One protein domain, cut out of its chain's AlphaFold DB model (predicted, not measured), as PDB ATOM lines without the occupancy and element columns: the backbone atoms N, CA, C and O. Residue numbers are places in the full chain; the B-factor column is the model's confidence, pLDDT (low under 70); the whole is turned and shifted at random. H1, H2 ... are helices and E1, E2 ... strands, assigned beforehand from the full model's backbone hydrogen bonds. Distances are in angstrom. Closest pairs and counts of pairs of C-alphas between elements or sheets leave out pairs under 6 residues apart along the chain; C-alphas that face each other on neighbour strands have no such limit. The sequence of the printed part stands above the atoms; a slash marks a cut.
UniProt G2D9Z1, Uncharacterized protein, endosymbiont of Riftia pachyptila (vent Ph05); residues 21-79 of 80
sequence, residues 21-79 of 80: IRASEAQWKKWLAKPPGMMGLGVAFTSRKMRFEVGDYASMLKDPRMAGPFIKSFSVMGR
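What this domain is: This is residues 21 to 79 of the 80 residues of an uncharacterized protein of endosymbiont of Riftia pachyptila (vent Ph05) (UniProt G2D9Z1). The longest helix, H4, runs like a beam along one side, and three shorter helices stand under it like legs, each with one end toward it: H1 near its last residues, H2 near its middle and H3 near its first residues. At the far ends of the legs, the short strand E1 pairs with residues 21 to 22. The printed part has 59 residues, with named elements in the order H1, H2, E1, H3, H4, and is mostly helix. It is compact, with a radius of gyration of the C-alphas of 10.9 A, and spans 27 by 23 by 19 A.

Where its parts are: H1, residues 25 to 33, begins at C-alpha 25 (184.681, 113.073, 10.411) and is 12.4 A long. H2, residues 38 to 46, is 12.5 A long. E1 is residues 51 to 54, and H3 is residues 57 to 62. H4, residues 64 to 77, is 20.5 A long and ends at C-alpha 77 (188.350, 115.844, 23.577).

How they stand to each other: Residues 21 to 22 pair antiparallel with residues 51 to 52 of E1; E1 pairs with no named strand. H1 and H4 only just touch, with 3 pairs of C-alphas within 8 A, only at their ends and about perpendicular at 90 degrees; the closest C-alphas are those of Leu 32 and Met 77, 5.8 A apart. H1 and H2 are apart. H2 and H4 are close but not clearly touching, Met 38 to Ile 71 being 6.5 A between C-alphas. H2 and H3 are near each other. H3 and H4 only just touch, with 3 pairs within 8 A, only at the corner by their link, at a steep tilt of 59 degrees; the closest C-alphas are those of Leu 61 and Ala 67, 4.8 A apart. Every O i to N i+4 pair is within hydrogen-bond range in H1, H2 and H3, and 6 of 10 in H4.

The domain as a whole: The C-alphas of Ala 26 and Arg 65, the two farthest apart, are 29.0 A apart. The printed part has no cut, and the four links between named elements are tight. Mean pLDDT of the printed part is 86.8; residues 78 to 79 are under 70.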
ATOM      1  N   ILE A  21     190.054 124.875  11.788       88.94
ATOM      2  CA  ILE A  21     190.763 123.607  11.622       88.94
ATOM      3  C   ILE A  21     189.785 122.567  11.103       88.94
ATOM      4  O   ILE A  21     188.821 122.204  11.775       88.94
ATOM      5  N   ARG A  22     190.088 122.014   9.931       90.25
ATOM      6  CA  ARG A  22     189.233 121.042   9.253       90.25
ATOM      7  C   ARG A  22     189.922 119.699   9.103       90.25
ATOM      8  O   ARG A  22     191.097 119.603   8.747       90.25
ATOM      9  N   ALA A  23     189.157 118.646   9.338       92.69
ATOM     10  CA  ALA A  23     189.524 117.262   9.082       92.69
ATOM     11  C   ALA A  23     188.257 116.474   8.729       92.69
ATOM     12  O   ALA A  23     187.142 116.939   8.971       92.69
ATOM     13  N   SER A  24     188.412 115.283   8.149       92.25
ATOM     14  CA  SER A  24     187.259 114.414   7.908       92.25
ATOM     15  C   SER A  24     186.667 113.918   9.228       92.25
ATOM     16  O   SER A  24     187.382 113.726  10.212       92.25
ATOM     17  N   GLU A  25     185.368 113.629   9.239       90.25
ATOM     18  CA  GLU A  25     184.681 113.073  10.411       90.25
ATOM     19  C   GLU A  25     185.371 111.801  10.936       90.25
ATOM     20  O   GLU A  25     185.597 111.643  12.134       90.25
ATOM     21  N   ALA A  26     185.802 110.913  10.033       91.62
ATOM     22  CA  ALA A  26     186.548 109.709  10.393       91.62
ATOM     23  C   ALA A  26     187.886 110.023  11.086       91.62
ATOM     24  O   ALA A  26     188.329 109.268  11.953       91.62
ATOM     25  N   GLN A  27     188.549 111.119  10.710       91.75
ATOM     26  CA  GLN A  27     189.783 111.562  11.350       91.75
ATOM     27  C   GLN A  27     189.509 112.140  12.746       91.75
ATOM     28  O   GLN A  27     190.229 111.790  13.682       91.75
ATOM     29  N   TRP A  28     188.440 112.927  12.906       90.56
ATOM     30  CA  TRP A  28     187.987 113.411  14.215       90.56
ATOM     31  C   TRP A  28     187.641 112.257  15.159       90.56
ATOM     32  O   TRP A  28     188.169 112.201  16.268       90.56
ATOM     33  N   LYS A  29     186.872 111.266  14.691       90.06
ATOM     34  CA  LYS A  29     186.552 110.042  15.449       90.06
ATOM     35  C   LYS A  29     187.804 109.293  15.915       90.06
ATOM     36  O   LYS A  29     187.855 108.822  17.048       90.06
ATOM     37  N   LYS A  30     188.846 109.216  15.077       90.19
ATOM     38  CA  LYS A  30     190.131 108.603  15.464       90.19
ATOM     39  C   LYS A  30     190.828 109.372  16.581       90.19
ATOM     40  O   LYS A  30     191.368 108.741  17.481       90.19
ATOM     41  N   TRP A  31     190.834 110.701  16.521       90.56
ATOM     42  CA  TRP A  31     191.458 111.527  17.554       90.56
ATOM     43  C   TRP A  31     190.672 111.541  18.863       90.56
ATOM     44  O   TRP A  31     191.294 111.570  19.918       90.56
ATOM     45  N   LEU A  32     189.343 111.444  18.799       87.19
ATOM     46  CA  LEU A  32     188.493 111.242  19.974       87.19
ATOM     47  C   LEU A  32     188.816 109.913  20.666       87.19
ATOM     48  O   LEU A  32     189.068 109.890  21.865       87.19
ATOM     49  N   ALA A  33     188.892 108.815  19.906       88.81
ATOM     50  CA  ALA A  33     189.210 107.496  20.457       88.81
ATOM     51  C   ALA A  33     190.665 107.380  20.948       88.81
ATOM     52  O   ALA A  33     190.953 106.681  21.919       88.81
ATOM     53  N   LYS A  34     191.605 108.034  20.256       88.50
ATOM     54  CA  LYS A  34     193.029 108.038  20.597       88.50
ATOM     55  C   LYS A  34     193.643 109.405  20.280       88.50
ATOM     56  O   LYS A  34     194.051 109.635  19.133       88.50
ATOM     57  N   PRO A  35     193.763 110.290  21.285       87.69
ATOM     58  CA  PRO A  35     194.329 111.616  21.096       87.69
ATOM     59  C   PRO A  35     195.724 111.573  20.454       87.69
ATOM     60  O   PRO A  35     196.596 110.829  20.917       87.69
ATOM     61  N   PRO A  36     195.967 112.343  19.380       89.00
ATOM     62  CA  PRO A  36     197.282 112.439  18.772       89.00
ATOM     63  C   PRO A  36     198.228 113.263  19.655       89.00
ATOM     64  O   PRO A  36     197.853 114.286  20.222       89.00
ATOM     65  N   GLY A  37     199.494 112.849  19.712       88.06
ATOM     66  CA  GLY A  37     200.579 113.714  20.180       88.06
ATOM     67  C   GLY A  37     201.072 114.662  19.080       88.06
ATOM     68  O   GLY A  37     200.614 114.603  17.936       88.06
ATOM     69  N   MET A  38     202.082 115.475  19.399       86.50
ATOM     70  CA  MET A  38     202.687 116.454  18.479       86.50
ATOM     71  C   MET A  38     203.088 115.846  17.123       86.50
ATOM     72  O   MET A  38     202.751 116.384  16.071       86.50
ATOM     73  N   MET A  39     203.745 114.682  17.137       88.62
ATOM     74  CA  MET A  39     204.149 113.979  15.914       88.62
ATOM     75  C   MET A  39     202.943 113.550  15.062       88.62
ATOM     76  O   MET A  39     202.965 113.685  13.841       88.62
ATOM     77  N   GLY A  40     201.871 113.071  15.699       90.06
ATOM     78  CA  GLY A  40     200.652 112.647  15.005       90.06
ATOM     79  C   GLY A  40     199.935 113.809  14.320       90.06
ATOM     80  O   GLY A  40     199.480 113.666  13.185       90.06
ATOM     81  N   LEU A  41     199.892 114.973  14.976       88.88
ATOM     82  CA  LEU A  41     199.355 116.205  14.393       88.88
ATOM     83  C   LEU A  41     200.230 116.710  13.239       88.88
ATOM     84  O   LEU A  41     199.701 117.064  12.188       88.88
ATOM     85  N   GLY A  42     201.560 116.649  13.381       88.88
ATOM     86  CA  GLY A  42     202.503 116.978  12.309       88.88
ATOM     87  C   GLY A  42     202.265 116.156  11.042       88.88
ATOM     88  O   GLY A  42     202.120 116.722   9.961       88.88
ATOM     89  N   VAL A  43     202.130 114.832  11.178       91.94
ATOM     90  CA  VAL A  43     201.807 113.941  10.051       91.94
ATOM     91  C   VAL A  43     200.437 114.267   9.456       91.94
ATOM     92  O   VAL A  43     200.278 114.255   8.236       91.94
ATOM     93  N   ALA A  44     199.430 114.559  10.279       91.44
ATOM     94  CA  ALA A  44     198.101 114.900   9.779       91.44
ATOM     95  C   ALA A  44     198.100 116.202   8.965       91.44
ATOM     96  O   ALA A  44     197.446 116.260   7.923       91.44
ATOM     97  N   PHE A  45     198.863 117.205   9.401       89.12
ATOM     98  CA  PHE A  45     199.026 118.464   8.683       89.12
ATOM     99  C   PHE A  45     199.726 118.263   7.334       89.12
ATOM    100  O   PHE A  45     199.170 118.594   6.289       89.12
ATOM    101  N   THR A  46     200.908 117.636   7.325       90.12
ATOM    102  CA  THR A  46     201.685 117.444   6.086       90.12
ATOM    103  C   THR A  46     200.992 116.512   5.091       90.12
ATOM    104  O   THR A  46     201.105 116.703   3.882       90.12
ATOM    105  N   SER A  47     200.206 115.542   5.573       92.44
ATOM    106  CA  SER A  47     199.392 114.652   4.729       92.44
ATOM    107  C   SER A  47     198.019 115.219   4.344       92.44
ATOM    108  O   SER A  47     197.221 114.506   3.735       92.44
ATOM    109  N   ARG A  48     197.722 116.485   4.675       89.50
ATOM    110  CA  ARG A  48     196.438 117.167   4.403       89.50
ATOM    111  C   ARG A  48     195.203 116.503   5.027       89.50
ATOM    112  O   ARG A  48     194.081 116.787   4.603       89.50
ATOM    113  N   LYS A  49     195.395 115.648   6.038       91.31
ATOM    114  CA  LYS A  49     194.322 115.091   6.886       91.31
ATOM    115  C   LYS A  49     193.818 116.106   7.913       91.31
ATOM    116  O   LYS A  49     192.710 115.953   8.409       91.31
ATOM    117  N   MET A  50     194.635 117.112   8.207       91.19
ATOM    118  CA  MET A  50     194.300 118.306   8.971       91.19
ATOM    119  C   MET A  50     194.623 119.524   8.108       91.19
ATOM    120  O   MET A  50     195.715 119.600   7.543       91.19
ATOM    121  N   ARG A  51     193.689 120.463   7.999       90.31
ATOM    122  CA  ARG A  51     193.851 121.711   7.251       90.31
ATOM    123  C   ARG A  51     193.514 122.888   8.146       90.31
ATOM    124  O   ARG A  51     192.615 122.781   8.969       90.31
ATOM    125  N   PHE A  52     194.245 123.976   7.966       89.38
ATOM    126  CA  PHE A  52     193.954 125.258   8.588       89.38
ATOM    127  C   PHE A  52     193.394 126.153   7.486       89.38
ATOM    128  O   PHE A  52     194.137 126.520   6.580       89.38
ATOM    129  N   GLU A  53     192.089 126.419   7.514       88.12
ATOM    130  CA  GLU A  53     191.449 127.374   6.595       88.12
ATOM    131  C   GLU A  53     191.647 128.813   7.093       88.12
ATOM    132  O   GLU A  53     191.780 129.740   6.300       88.12
ATOM    133  N   VAL A  54     191.738 128.989   8.417       86.12
ATOM    134  CA  VAL A  54     192.085 130.254   9.070       86.12
ATOM    135  C   VAL A  54     193.152 129.990  10.130       86.12
ATOM    136  O   VAL A  54     193.055 129.031  10.900       86.12
ATOM    137  N   GLY A  55     194.170 130.850  10.176       84.75
ATOM    138  CA  GLY A  55     195.326 130.720  11.065       84.75
ATOM    139  C   GLY A  55     196.525 130.008  10.428       84.75
ATOM    140  O   GLY A  55     196.426 129.389   9.373       84.75
ATOM    141  N   ASP A  56     197.682 130.101  11.086       85.06
ATOM    142  CA  ASP A  56     198.939 129.503  10.629       85.06
ATOM    143  C   ASP A  56     199.394 128.413  11.607       85.06
ATOM    144  O   ASP A  56     199.858 128.690  12.716       85.06
ATOM    145  N   TYR A  57     199.282 127.158  11.164       84.00
ATOM    146  CA  TYR A  57     199.724 125.988  11.918       84.00
ATOM    147  C   TYR A  57     201.209 126.039  12.291       84.00
ATOM    148  O   TYR A  57     201.581 125.686  13.411       84.00
ATOM    149  N   ALA A  58     202.070 126.467  11.367       83.50
ATOM    150  CA  ALA A  58     203.510 126.467  11.582       83.50
ATOM    151  C   ALA A  58     203.904 127.523  12.617       83.50
ATOM    152  O   ALA A  58     204.723 127.247  13.493       83.50
ATOM    153  N   SER A  59     203.303 128.711  12.548       86.56
ATOM    154  CA  SER A  59     203.520 129.769  13.541       86.56
ATOM    155  C   SER A  59     202.929 129.405  14.906       86.56
ATOM    156  O   SER A  59     203.575 129.628  15.928       86.56
ATOM    157  N   MET A  60     201.759 128.756  14.937       86.88
ATOM    158  CA  MET A  60     201.146 128.249  16.169       86.88
ATOM    159  C   MET A  60     202.023 127.207  16.874       86.88
ATOM    160  O   MET A  60     202.213 127.292  18.086       86.88
ATOM    161  N   LEU A  61     202.617 126.271  16.127       83.25
ATOM    162  CA  LEU A  61     203.526 125.274  16.700       83.25
ATOM    163  C   LEU A  61     204.853 125.860  17.196       83.25
ATOM    164  O   LEU A  61     205.470 125.284  18.092       83.25
ATOM    165  N   LYS A  62     205.308 126.974  16.614       84.44
ATOM    166  CA  LYS A  62     206.538 127.661  17.032       84.44
ATOM    167  C   LYS A  62     206.359 128.471  18.316       84.44
ATOM    168  O   LYS A  62     207.357 128.728  18.983       84.44
ATOM    169  N   ASP A  63     205.133 128.863  18.673       85.50
ATOM    170  CA  ASP A  63     204.865 129.528  19.950       85.50
ATOM    171  C   ASP A  63     204.597 128.480  21.051       85.50
ATOM    172  O   ASP A  63     203.529 127.856  21.072       85.50
ATOM    173  N   PRO A  64     205.515 128.289  22.017       80.50
ATOM    174  CA  PRO A  64     205.344 127.301  23.081       80.50
ATOM    175  C   PRO A  64     204.130 127.586  23.977       80.50
ATOM    176  O   PRO A  64     203.573 126.658  24.567       80.50
ATOM    177  N   ARG A  65     203.676 128.847  24.056       85.44
ATOM    178  CA  ARG A  65     202.485 129.244  24.822       85.44
ATOM    179  C   ARG A  65     201.192 128.791  24.145       85.44
ATOM    180  O   ARG A  65     200.168 128.701  24.812       85.44
ATOM    181  N   MET A  66     201.239 128.492  22.846       84.25
ATOM    182  CA  MET A  66     200.096 128.031  22.056       84.25
ATOM    183  C   MET A  66     200.161 126.529  21.761       84.25
ATOM    184  O   MET A  66     199.159 125.832  21.926       84.25
ATOM    185  N   ALA A  67     201.336 126.006  21.404       85.12
ATOM    186  CA  ALA A  67     201.519 124.609  21.008       85.12
ATOM    187  C   ALA A  67     201.111 123.610  22.107       85.12
ATOM    188  O   ALA A  67     200.427 122.620  21.836       85.12
ATOM    189  N   GLY A  68     201.499 123.876  23.360       85.12
ATOM    190  CA  GLY A  68     201.172 123.018  24.501       85.12
ATOM    191  C   GLY A  68     199.660 122.909  24.751       85.12
ATOM    192  O   GLY A  68     199.120 121.798  24.720       85.12
ATOM    193  N   PRO A  69     198.951 124.035  24.965       86.94
ATOM    194  CA  PRO A  69     197.492 124.045  25.085       86.94
ATOM    195  C   PRO A  69     196.772 123.450  23.871       86.94
ATOM    196  O   PRO A  69     195.797 122.719  24.048       86.94
ATOM    197  N   PHE A  70     197.274 123.697  22.657       85.94
ATOM    198  CA  PHE A  70     196.704 123.144  21.431       85.94
ATOM    199  C   PHE A  70     196.743 121.614  21.409       85.94
ATOM    200  O   PHE A  70     195.716 120.981  21.214       85.94
ATOM    201  N   ILE A  71     197.890 120.988  21.681       84.19
ATOM    202  CA  ILE A  71     197.982 119.517  21.729       84.19
ATOM    203  C   ILE A  71     197.110 118.957  22.862       84.19
ATOM    204  O   ILE A  71     196.473 117.908  22.724       84.19
ATOM    205  N   LYS A  72     197.050 119.671  23.993       84.69
ATOM    206  CA  LYS A  72     196.247 119.267  25.147       84.69
ATOM    207  C   LYS A  72     194.745 119.277  24.852       84.69
ATOM    208  O   LYS A  72     194.049 118.433  25.416       84.69
ATOM    209  N   SER A  73     194.249 120.145  23.966       84.56
ATOM    210  CA  SER A  73     192.826 120.160  23.590       84.56
ATOM    211  C   SER A  73     192.383 118.796  23.045       84.56
ATOM    212  O   SER A  73     191.379 118.256  23.503       84.56
ATOM    213  N   PHE A  74     193.204 118.152  22.207       84.31
ATOM    214  CA  PHE A  74     192.942 116.801  21.701       84.31
ATOM    215  C   PHE A  74     192.926 115.735  22.792       84.31
ATOM    216  O   PHE A  74     192.125 114.806  22.736       84.31
ATOM    217  N   SER A  75     193.775 115.877  23.809       79.00
ATOM    218  CA  SER A  75     193.802 114.954  24.950       79.00
ATOM    219  C   SER A  75     192.569 115.075  25.851       79.00
ATOM    220  O   SER A  75     192.237 114.120  26.551       79.00
ATOM    221  N   VAL A  76     191.908 116.237  25.857       81.25
ATOM    222  CA  VAL A  76     190.666 116.473  26.608       81.25
ATOM    223  C   VAL A  76     189.435 116.084  25.788       81.25
ATOM    224  O   VAL A  76     188.500 115.546  26.369       81.25
ATOM    225  N   MET A  77     189.451 116.262  24.461       77.31
ATOM    226  CA  MET A  77     188.350 115.844  23.577       77.31
ATOM    227  C   MET A  77     187.971 114.364  23.749       77.31
ATOM    228  O   MET A  77     186.797 114.037  23.693       77.31
ATOM    229  N   GLY A  78     188.936 113.473  23.998       66.88
ATOM    230  CA  GLY A  78     188.668 112.041  24.217       66.88
ATOM    231  C   GLY A  78     188.195 111.655  25.626       66.88
ATOM    232  O   GLY A  78     188.137 110.467  25.931       66.88
ATOM    233  N   ARG A  79     187.950 112.622  26.523       67.75
ATOM    234  CA  ARG A  79     187.520 112.379  27.917       67.75
ATOM    235  C   ARG A  79     186.050 112.721  28.181       67.75
ATOM    236  O   ARG A  79     185.603 112.514  29.308       67.75
TER     237      ARG A  79